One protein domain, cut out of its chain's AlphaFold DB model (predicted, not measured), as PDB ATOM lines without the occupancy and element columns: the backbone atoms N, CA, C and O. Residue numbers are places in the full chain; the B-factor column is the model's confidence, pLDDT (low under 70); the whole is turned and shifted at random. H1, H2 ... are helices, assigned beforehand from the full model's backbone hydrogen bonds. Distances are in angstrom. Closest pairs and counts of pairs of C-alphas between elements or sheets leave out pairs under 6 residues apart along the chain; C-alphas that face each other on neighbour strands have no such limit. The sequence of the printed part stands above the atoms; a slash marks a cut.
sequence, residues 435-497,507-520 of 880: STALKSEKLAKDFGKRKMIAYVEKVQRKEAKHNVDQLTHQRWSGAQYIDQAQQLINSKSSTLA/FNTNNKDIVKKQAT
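AT A GLANCE: This is residues 435 to 497 and 507 to 520 of the 880 residues of a protein of Pseudocohnilembus persalinus (UniProt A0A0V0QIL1). H1 and H2 meet as a V at one end; from there H3 and H4 run on as a long arm, while H5 lies off to one side, near H2. The 77 printed residues include five named helices, H1 to H5 in order, and no named strand: all helix. The whole is only just extended, close to loose, with radius of gyration of the C-alphas 17.4 A and spans of 48 by 33 by 21 A.

IN THESE COORDINATES: Find C-alpha 435 at (198.241, 83.776, 110.838); H1, residues 435 to 450, runs 22.2 A from there. Next come H2, 452 to 465, 18.0 A; H3, 469 to 477, 9.8 A; and H4, 479 to 489, 15.5 A. H5, 511 to 518, 10.6 A, ends at (224.598, 87.568, 105.429).

HOW THE PARTS SIT: H1 touches H2 at Phe 447 and Ala 454, closest C-alphas 5.2 A, a steep tilt of 45 degrees. H2 touches H3 at Glu 463 and Leu 471, 5.9 A between C-alphas. Every O i to N i+4 pair is within hydrogen-bond range in H4 and H5, but 10 of 12 in H1, 7 of 10 in H2 and 2 of 5 in H3, with 4 of 6 O i to N i+3.

THE WHOLE: C-alphas 497 and 507 are 16.1 A apart across the cut; pLDDT is under 70 at 494, 497 and 508 to 520.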
ATOM      1  N   SER A 435     196.864  83.266 110.799       96.94
ATOM      2  CA  SER A 435     198.241  83.776 110.838       96.94
ATOM      3  C   SER A 435     198.656  84.200 112.250       96.94
ATOM      4  O   SER A 435     199.776  83.903 112.674       96.94
ATOM      5  N   THR A 436     197.754  84.831 113.013       97.88
ATOM      6  CA  THR A 436     198.006  85.182 114.414       97.88
ATOM      7  C   THR A 436     198.077  83.955 115.315       97.88
ATOM      8  O   THR A 436     198.996  83.868 116.126       97.88
ATOM      9  N   ALA A 437     197.192  82.975 115.150       97.81
ATOM     10  CA  ALA A 437     197.258  81.732 115.913       97.81
ATOM     11  C   ALA A 437     198.592  80.999 115.675       97.81
ATOM     12  O   ALA A 437     199.306  80.670 116.622       97.81
ATOM     13  N   LEU A 438     198.985  80.827 114.406       97.75
ATOM     14  CA  LEU A 438     200.208  80.116 114.034       97.75
ATOM     15  C   LEU A 438     201.476  80.801 114.561       97.75
ATOM     16  O   LEU A 438     202.373  80.123 115.073       97.75
ATOM     17  N   LYS A 439     201.579  82.132 114.415       95.62
ATOM     18  CA  LYS A 439     202.763  82.878 114.875       95.62
ATOM     19  C   LYS A 439     202.867  82.860 116.403       95.62
ATOM     20  O   LYS A 439     203.963  82.650 116.921       95.62
ATOM     21  N   SER A 440     201.742  83.010 117.105       97.56
ATOM     22  CA  SER A 440     201.691  83.014 118.570       97.56
ATOM     23  C   SER A 440     202.075  81.654 119.146       97.56
ATOM     24  O   SER A 440     202.967  81.595 119.987       97.56
ATOM     25  N   GLU A 441     201.506  80.559 118.632       97.88
ATOM     26  CA  GLU A 441     201.825  79.192 119.068       97.88
ATOM     27  C   GLU A 441     203.317  78.869 118.872       97.88
ATOM     28  O   GLU A 441     204.020  78.462 119.802       97.88
ATOM     29  N   LYS A 442     203.850  79.126 117.666       97.50
ATOM     30  CA  LYS A 442     205.262  78.853 117.336       97.50
ATOM     31  C   LYS A 442     206.247  79.678 118.159       97.50
ATOM     32  O   LYS A 442     207.364  79.208 118.402       97.50
ATOM     33  N   LEU A 443     205.897  80.917 118.505       97.75
ATOM     34  CA  LEU A 443     206.756  81.777 119.312       97.75
ATOM     35  C   LEU A 443     206.663  81.409 120.792       97.75
ATOM     36  O   LEU A 443     207.705  81.235 121.415       97.75
ATOM     37  N   ALA A 444     205.457  81.238 121.339       98.12
ATOM     38  CA  ALA A 444     205.246  80.901 122.745       98.12
ATOM     39  C   ALA A 444     205.918  79.571 123.114       98.12
ATOM     40  O   ALA A 444     206.650  79.503 124.105       98.12
ATOM     41  N   LYS A 445     205.761  78.541 122.271       97.56
ATOM     42  CA  LYS A 445     206.398  77.229 122.455       97.56
ATOM     43  C   LYS A 445     207.922  77.322 122.545       97.56
ATOM     44  O   LYS A 445     208.535  76.729 123.435       97.56
ATOM     45  N   ASP A 446     208.545  78.076 121.644       97.62
ATOM     46  CA  ASP A 446     210.002  78.204 121.607       97.62
ATOM     47  C   ASP A 446     210.528  79.161 122.670       97.62
ATOM     48  O   ASP A 446     211.581  78.903 123.250       97.62
ATOM     49  N   PHE A 447     209.804  80.241 122.962       97.81
ATOM     50  CA  PHE A 447     210.158  81.181 124.018       97.81
ATOM     51  C   PHE A 447     210.071  80.524 125.396       97.81
ATOM     52  O   PHE A 447     210.963  80.720 126.220       97.81
ATOM     53  N   GLY A 448     209.079  79.659 125.632       97.50
ATOM     54  CA  GLY A 448     208.974  78.875 126.863       97.50
ATOM     55  C   GLY A 448     210.252  78.084 127.167       97.50
ATOM     56  O   GLY A 448     210.723  78.102 128.308       97.50
ATOM     57  N   LYS A 449     210.854  77.487 126.125       96.56
ATOM     58  CA  LYS A 449     212.064  76.652 126.209       96.56
ATOM     59  C   LYS A 449     213.369  77.445 126.145       96.56
ATOM     60  O   LYS A 449     214.245  77.253 126.977       96.56
ATOM     61  N   ARG A 450     213.517  78.315 125.144       97.19
ATOM     62  CA  ARG A 450     214.786  78.984 124.806       97.19
ATOM     63  C   ARG A 450     214.824  80.462 125.201       97.19
ATOM     64  O   ARG A 450     215.827  81.125 124.963       97.19
ATOM     65  N   LYS A 451     213.758  81.002 125.797       97.25
ATOM     66  CA  LYS A 451     213.682  82.401 126.250       97.25
ATOM     67  C   LYS A 451     214.039  83.374 125.114       97.25
ATOM     68  O   LYS A 451     213.599  83.200 123.977       97.25
ATOM     69  N   MET A 452     214.858  84.385 125.402       97.75
ATOM     70  CA  MET A 452     215.159  85.496 124.498       97.75
ATOM     71  C   MET A 452     215.726  85.088 123.139       97.75
ATOM     72  O   MET A 452     215.415  85.753 122.153       97.75
ATOM     73  N   ILE A 453     216.492  83.993 123.032       96.69
ATOM     74  CA  ILE A 453     217.038  83.605 121.724       96.69
ATOM     75  C   ILE A 453     215.929  83.183 120.747       96.69
ATOM     76  O   ILE A 453     216.064  83.387 119.546       96.69
ATOM     77  N   ALA A 454     214.790  82.665 121.233       97.31
ATOM     78  CA  ALA A 454     213.624  82.406 120.384       97.31
ATOM     79  C   ALA A 454     213.043  83.699 119.797       97.31
ATOM     80  O   ALA A 454     212.783  83.749 118.598       97.31
ATOM     81  N   TYR A 455     212.886  84.746 120.612       97.62
ATOM     82  CA  TYR A 455     212.393  86.043 120.144       97.62
ATOM     83  C   TYR A 455     213.364  86.692 119.149       97.62
ATOM     84  O   TYR A 455     212.959  87.088 118.058       97.62
ATOM     85  N   VAL A 456     214.659  86.731 119.482       97.31
ATOM     86  CA  VAL A 456     215.683  87.335 118.617       97.31
ATOM     87  C   VAL A 456     215.751  86.631 117.259       97.31
ATOM     88  O   VAL A 456     215.787  87.295 116.227       97.31
ATOM     89  N   GLU A 457     215.744  85.295 117.229       95.44
ATOM     90  CA  GLU A 457     215.849  84.534 115.977       95.44
ATOM     91  C   GLU A 457     214.565  84.520 115.150       95.44
ATOM     92  O   GLU A 457     214.635  84.665 113.928       95.44
ATOM     93  N   LYS A 458     213.404  84.321 115.788       94.44
ATOM     94  CA  LYS A 458     212.131  84.163 115.069       94.44
ATOM     95  C   LYS A 458     211.446  85.482 114.732       94.44
ATOM     96  O   LYS A 458     210.688  85.503 113.768       94.44
ATOM     97  N   VAL A 459     211.686  86.540 115.508       96.56
ATOM     98  CA  VAL A 459     211.008  87.837 115.359       96.56
ATOM     99  C   VAL A 459     212.014  88.907 114.954       96.56
ATOM    100  O   VAL A 459     212.096  89.226 113.774       96.56
ATOM    101  N   GLN A 460     212.856  89.382 115.874       96.44
ATOM    102  CA  GLN A 460     213.665  90.592 115.662       96.44
ATOM    103  C   GLN A 460     214.592  90.504 114.435       96.44
ATOM    104  O   GLN A 460     214.616  91.403 113.596       96.44
ATOM    105  N   ARG A 461     215.344  89.403 114.277       96.50
ATOM    106  CA  ARG A 461     216.224  89.207 113.110       96.50
ATOM    107  C   ARG A 461     215.442  89.048 111.807       96.50
ATOM    108  O   ARG A 461     215.955  89.415 110.753       96.50
ATOM    109  N   LYS A 462     214.226  88.491 111.855       96.56
ATOM    110  CA  LYS A 462     213.356  88.350 110.679       96.56
ATOM    111  C   LYS A 462     212.754  89.692 110.282       96.56
ATOM    112  O   LYS A 462     212.803  90.025 109.104       96.56
ATOM    113  N   GLU A 463     212.281  90.484 111.239       96.38
ATOM    114  CA  GLU A 463     211.811  91.851 110.995       96.38
ATOM    115  C   GLU A 463     212.911  92.716 110.378       96.38
ATOM    116  O   GLU A 463     212.670  93.372 109.368       96.38
ATOM    117  N   ALA A 464     214.142  92.628 110.897       93.69
ATOM    118  CA  ALA A 464     215.301  93.292 110.306       93.69
ATOM    119  C   ALA A 464     215.616  92.782 108.891       93.69
ATOM    120  O   ALA A 464     215.788  93.586 107.981       93.69
ATOM    121  N   LYS A 465     215.643  91.455 108.673       95.62
ATOM    122  CA  LYS A 465     215.911  90.869 107.343       95.62
ATOM    123  C   LYS A 465     214.880  91.311 106.299       95.62
ATOM    124  O   LYS A 465     215.233  91.497 105.139       95.62
ATOM    125  N   HIS A 466     213.619  91.447 106.697       93.75
ATOM    126  CA  HIS A 466     212.507  91.751 105.796       93.75
ATOM    127  C   HIS A 466     212.082  93.227 105.810       93.75
ATOM    128  O   HIS A 466     211.086  93.559 105.175       93.75
ATOM    129  N   ASN A 467     212.830  94.106 106.491       91.44
ATOM    130  CA  ASN A 467     212.530  95.537 106.631       91.44
ATOM    131  C   ASN A 467     211.089  95.806 107.101       91.44
ATOM    132  O   ASN A 467     210.366  96.613 106.522       91.44
ATOM    133  N   VAL A 468     210.655  95.096 108.142       93.56
ATOM    134  CA  VAL A 468     209.328  95.274 108.740       93.56
ATOM    135  C   VAL A 468     209.330  96.540 109.602       93.56
ATOM    136  O   VAL A 468     210.069  96.610 110.581       93.56
ATOM    137  N   ASP A 469     208.498  97.531 109.260       92.00
ATOM    138  CA  ASP A 469     208.468  98.856 109.913       92.00
ATOM    139  C   ASP A 469     208.342  98.796 111.442       92.00
ATOM    140  O   ASP A 469     208.886  99.648 112.144       92.00
ATOM    141  N   GLN A 470     207.629  97.790 111.961       95.25
ATOM    142  CA  GLN A 470     207.401  97.605 113.394       95.25
ATOM    143  C   GLN A 470     208.674  97.261 114.182       95.25
ATOM    144  O   GLN A 470     208.658  97.383 115.405       95.25
ATOM    145  N   LEU A 471     209.787  96.916 113.515       94.69
ATOM    146  CA  LEU A 471     211.095  96.819 114.172       94.69
ATOM    147  C   LEU A 471     211.438  98.135 114.889       94.69
ATOM    148  O   LEU A 471     211.892  98.126 116.034       94.69
ATOM    149  N   THR A 472     211.156  99.262 114.228       91.44
ATOM    150  CA  THR A 472     211.193 100.610 114.810       91.44
ATOM    151  C   THR A 472     209.789 101.010 115.265       91.44
ATOM    152  O   THR A 472     209.101 101.810 114.626       91.44
ATOM    153  N   HIS A 473     209.327 100.383 116.343       93.19
ATOM    154  CA  HIS A 473     207.975 100.511 116.880       93.19
ATOM    155  C   HIS A 473     207.607 101.916 117.390       93.19
ATOM    156  O   HIS A 473     206.445 102.286 117.259       93.19
ATOM    157  N   GLN A 474     208.535 102.715 117.931       89.94
ATOM    158  CA  GLN A 474     208.304 104.116 118.322       89.94
ATOM    159  C   GLN A 474     208.151 105.019 117.101       89.94
ATOM    160  O   GLN A 474     207.238 105.845 117.035       89.94
ATOM    161  N   ARG A 475     209.008 104.846 116.087       89.62
ATOM    162  CA  ARG A 475     208.817 105.528 114.802       89.62
ATOM    163  C   ARG A 475     207.474 105.148 114.179       89.62
ATOM    164  O   ARG A 475     206.722 106.033 113.778       89.62
ATOM    165  N   TRP A 476     207.171 103.851 114.110       94.25
ATOM    166  CA  TRP A 476     205.935 103.334 113.518       94.25
ATOM    167  C   TRP A 476     204.679 103.777 114.284       94.25
ATOM    168  O   TRP A 476     203.661 104.083 113.663       94.25
ATOM    169  N   SER A 477     204.738 103.863 115.617       94.06
ATOM    170  CA  SER A 477     203.626 104.347 116.448       94.06
ATOM    171  C   SER A 477     203.410 105.862 116.350       94.06
ATOM    172  O   SER A 477     202.347 106.352 116.733       94.06
ATOM    173  N   GLY A 478     204.376 106.603 115.794       93.56
ATOM    174  CA  GLY A 478     204.262 108.034 115.522       93.56
ATOM    175  C   GLY A 478     204.922 108.943 116.556       93.56
ATOM    176  O   GLY A 478     204.551 110.113 116.628       93.56
ATOM    177  N   ALA A 479     205.907 108.458 117.322       92.00
ATOM    178  CA  ALA A 479     206.639 109.281 118.291       92.00
ATOM    179  C   ALA A 479     207.203 110.565 117.652       92.00
ATOM    180  O   ALA A 479     206.958 111.662 118.145       92.00
ATOM    181  N   GLN A 480     207.839 110.453 116.480       88.12
ATOM    182  CA  GLN A 480     208.381 111.603 115.738       88.12
ATOM    183  C   GLN A 480     207.301 112.590 115.269       88.12
ATOM    184  O   GLN A 480     207.520 113.802 115.267       88.12
ATOM    185  N   TYR A 481     206.132 112.082 114.871       92.19
ATOM    186  CA  TYR A 481     204.997 112.912 114.469       92.19
ATOM    187  C   TYR A 481     204.476 113.740 115.656       92.19
ATOM    188  O   TYR A 481     204.228 114.939 115.514       92.19
ATOM    189  N   ILE A 482     204.366 113.123 116.838       92.69
ATOM    190  CA  ILE A 482     203.965 113.813 118.072       92.69
ATOM    191  C   ILE A 482     205.041 114.793 118.545       92.69
ATOM    192  O   ILE A 482     204.700 115.914 118.912       92.69
ATOM    193  N   ASP A 483     206.318 114.421 118.490       89.62
ATOM    194  CA  ASP A 483     207.423 115.308 118.865       89.62
ATOM    195  C   ASP A 483     207.425 116.585 118.026       89.62
ATOM    196  O   ASP A 483     207.584 117.680 118.565       89.62
ATOM    197  N   GLN A 484     207.172 116.483 116.716       88.00
ATOM    198  CA  GLN A 484     207.050 117.674 115.878       88.00
ATOM    199  C   GLN A 484     205.849 118.534 116.289       88.00
ATOM    200  O   GLN A 484     205.973 119.755 116.368       88.00
ATOM    201  N   ALA A 485     204.696 117.928 116.586       90.19
ATOM    202  CA  ALA A 485     203.543 118.674 117.083       90.19
ATOM    203  C   ALA A 485     203.856 119.384 118.415       90.19
ATOM    204  O   ALA A 485     203.506 120.550 118.592       90.19
ATOM    205  N   GLN A 486     204.577 118.721 119.324       90.19
ATOM    206  CA  GLN A 486     205.032 119.323 120.576       90.19
ATOM    207  C   GLN A 486     206.007 120.475 120.341       90.19
ATOM    208  O   GLN A 486     205.882 121.497 121.006       90.19
ATOM    209  N   GLN A 487     206.938 120.355 119.393       87.69
ATOM    210  CA  GLN A 487     207.869 121.432 119.041       87.69
ATOM    211  C   GLN A 487     207.160 122.650 118.436       87.69
ATOM    212  O   GLN A 487     207.578 123.778 118.689       87.69
ATOM    213  N   LEU A 488     206.083 122.446 117.669       90.50
ATOM    214  CA  LEU A 488     205.268 123.548 117.141       90.50
ATOM    215  C   LEU A 488     204.551 124.321 118.257       90.50
ATOM    216  O   LEU A 488     204.395 125.534 118.151       90.50
ATOM    217  N   ILE A 489     204.137 123.631 119.324       91.88
ATOM    218  CA  ILE A 489     203.513 124.253 120.501       91.88
ATOM    219  C   ILE A 489     204.583 124.908 121.387       91.88
ATOM    220  O   ILE A 489     204.443 126.058 121.791       91.88
ATOM    221  N   ASN A 490     205.666 124.177 121.659       88.75
ATOM    222  CA  ASN A 490     206.752 124.542 122.558       88.75
ATOM    223  C   ASN A 490     208.104 124.315 121.871       88.75
ATOM    224  O   ASN A 490     208.726 123.257 122.005       88.75
ATOM    225  N   SER A 491     208.614 125.350 121.204       78.12
ATOM    226  CA  SER A 491     209.868 125.294 120.433       78.12
ATOM    227  C   SER A 491     211.121 124.959 121.255       78.12
ATOM    228  O   SER A 491     212.149 124.605 120.688       78.12
ATOM    229  N   LYS A 492     211.041 125.045 122.590       76.00
ATOM    230  CA  LYS A 492     212.126 124.732 123.537       76.00
ATOM    231  C   LYS A 492     211.874 123.464 124.368       76.00
ATOM    232  O   LYS A 492     212.457 123.323 125.438       76.00
ATOM    233  N   SER A 493     210.978 122.573 123.934       71.81
ATOM    234  CA  SER A 493     210.661 121.354 124.689       71.81
ATOM    235  C   SER A 493     211.893 120.456 124.874       71.81
ATOM    236  O   SER A 493     212.555 120.094 123.904       71.81
ATOM    237  N   SER A 494     212.177 120.069 126.121       67.06
ATOM    238  CA  SER A 494     213.244 119.131 126.498       67.06
ATOM    239  C   SER A 494     212.743 117.695 126.714       67.06
ATOM    240  O   SER A 494     213.511 116.842 127.145       67.06
ATOM    241  N   THR A 495     211.461 117.418 126.449       73.62
ATOM    242  CA  THR A 495     210.795 116.135 126.750       73.62
ATOM    243  C   THR A 495     210.472 115.314 125.497       73.62
ATOM    244  O   THR A 495     209.502 114.561 125.488       73.62
ATOM    245  N   LEU A 496     211.236 115.499 124.418       76.38
ATOM    246  CA  LEU A 496     210.992 114.836 123.135       76.38
ATOM    247  C   LEU A 496     211.304 113.338 123.227       76.38
ATOM    248  O   LEU A 496     212.370 112.953 123.713       76.38
ATOM    249  N   ALA A 497     210.397 112.503 122.723       69.25
ATOM    250  CA  ALA A 497     210.518 111.047 122.764       69.25
ATOM    251  C   ALA A 497     211.628 110.517 121.834       69.25
ATOM    252  O   ALA A 497     212.243 109.488 122.109       69.25
ATOM    253  N   PHE A 507     219.091 100.379 116.038       70.12
ATOM    254  CA  PHE A 507     218.718  99.710 114.786       70.12
ATOM    255  C   PHE A 507     219.186 100.471 113.535       70.12
ATOM    256  O   PHE A 507     219.299  99.877 112.464       70.12
ATOM    257  N   ASN A 508     219.538 101.755 113.661       57.66
ATOM    258  CA  ASN A 508     220.002 102.586 112.542       57.66
ATOM    259  C   ASN A 508     221.502 102.413 112.223       57.66
ATOM    260  O   ASN A 508     221.929 102.700 111.104       57.66
ATOM    261  N   THR A 509     222.319 101.942 113.172       41.22
ATOM    262  CA  THR A 509     223.791 102.033 113.093       41.22
ATOM    263  C   THR A 509     224.521 100.802 112.538       41.22
ATOM    264  O   THR A 509     225.736 100.861 112.405       41.22
ATOM    265  N   ASN A 510     223.845  99.716 112.126       39.16
ATOM    266  CA  ASN A 510     224.540  98.461 111.763       39.16
ATOM    267  C   ASN A 510     224.082  97.734 110.481       39.16
ATOM    268  O   ASN A 510     224.492  96.595 110.246       39.16
ATOM    269  N   ASN A 511     223.314  98.356 109.580       36.88
ATOM    270  CA  ASN A 511     222.870  97.647 108.367       36.88
ATOM    271  C   ASN A 511     223.997  97.323 107.362       36.88
ATOM    272  O   ASN A 511     223.867  96.370 106.598       36.88
ATOM    273  N   LYS A 512     225.143  98.022 107.385       34.44
ATOM    274  CA  LYS A 512     226.283  97.689 106.501       34.44
ATOM    275  C   LYS A 512     227.091  96.470 106.969       34.44
ATOM    276  O   LYS A 512     227.594  95.730 106.124       34.44
ATOM    277  N   ASP A 513     227.169  96.213 108.275       37.09
ATOM    278  CA  ASP A 513     227.941  95.087 108.827       37.09
ATOM    279  C   ASP A 513     227.110  93.808 109.005       37.09
ATOM    280  O   ASP A 513     227.652  92.700 108.927       37.09
ATOM    281  N   ILE A 514     225.784  93.936 109.151       40.94
ATOM    282  CA  ILE A 514     224.850  92.798 109.173       40.94
ATOM    283  C   ILE A 514     224.693  92.201 107.763       40.94
ATOM    284  O   ILE A 514     224.820  90.986 107.598       40.94
ATOM    285  N   VAL A 515     224.543  93.033 106.724       33.88
ATOM    286  CA  VAL A 515     224.441  92.570 105.323       33.88
ATOM    287  C   VAL A 515     225.757  91.938 104.834       33.88
ATOM    288  O   VAL A 515     225.737  90.905 104.167       33.88
ATOM    289  N   LYS A 516     226.923  92.450 105.265       31.81
ATOM    290  CA  LYS A 516     228.236  91.813 105.012       31.81
ATOM    291  C   LYS A 516     228.455  90.493 105.765       31.81
ATOM    292  O   LYS A 516     229.392  89.758 105.451       31.81
ATOM    293  N   LYS A 517     227.662  90.185 106.797       34.38
ATOM    294  CA  LYS A 517     227.636  88.855 107.437       34.38
ATOM    295  C   LYS A 517     226.680  87.891 106.723       34.38
ATOM    296  O   LYS A 517     226.979  86.706 106.687       34.38
ATOM    297  N   GLN A 518     225.606  88.392 106.111       36.56
ATOM    298  CA  GLN A 518     224.598  87.568 105.429       36.56
ATOM    299  C   GLN A 518     224.965  87.172 103.993       36.56
ATOM    300  O   GLN A 518     224.619  86.072 103.575       36.56
ATOM    301  N   ALA A 519     225.737  87.987 103.261       29.86
ATOM    302  CA  ALA A 519     226.194  87.636 101.906       29.86
ATOM    303  C   ALA A 519     227.080  86.368 101.853       29.86
ATOM    304  O   ALA A 519     227.272  85.790 100.791       29.86
ATOM    305  N   THR A 520     227.607  85.916 102.997       33.78
ATOM    306  CA  THR A 520     228.369  84.663 103.124       33.78
ATOM    307  C   THR A 520     227.529  83.456 103.566       33.78
ATOM    308  O   THR A 520     228.059  82.352 103.605       33.78
TER     309      THR A 520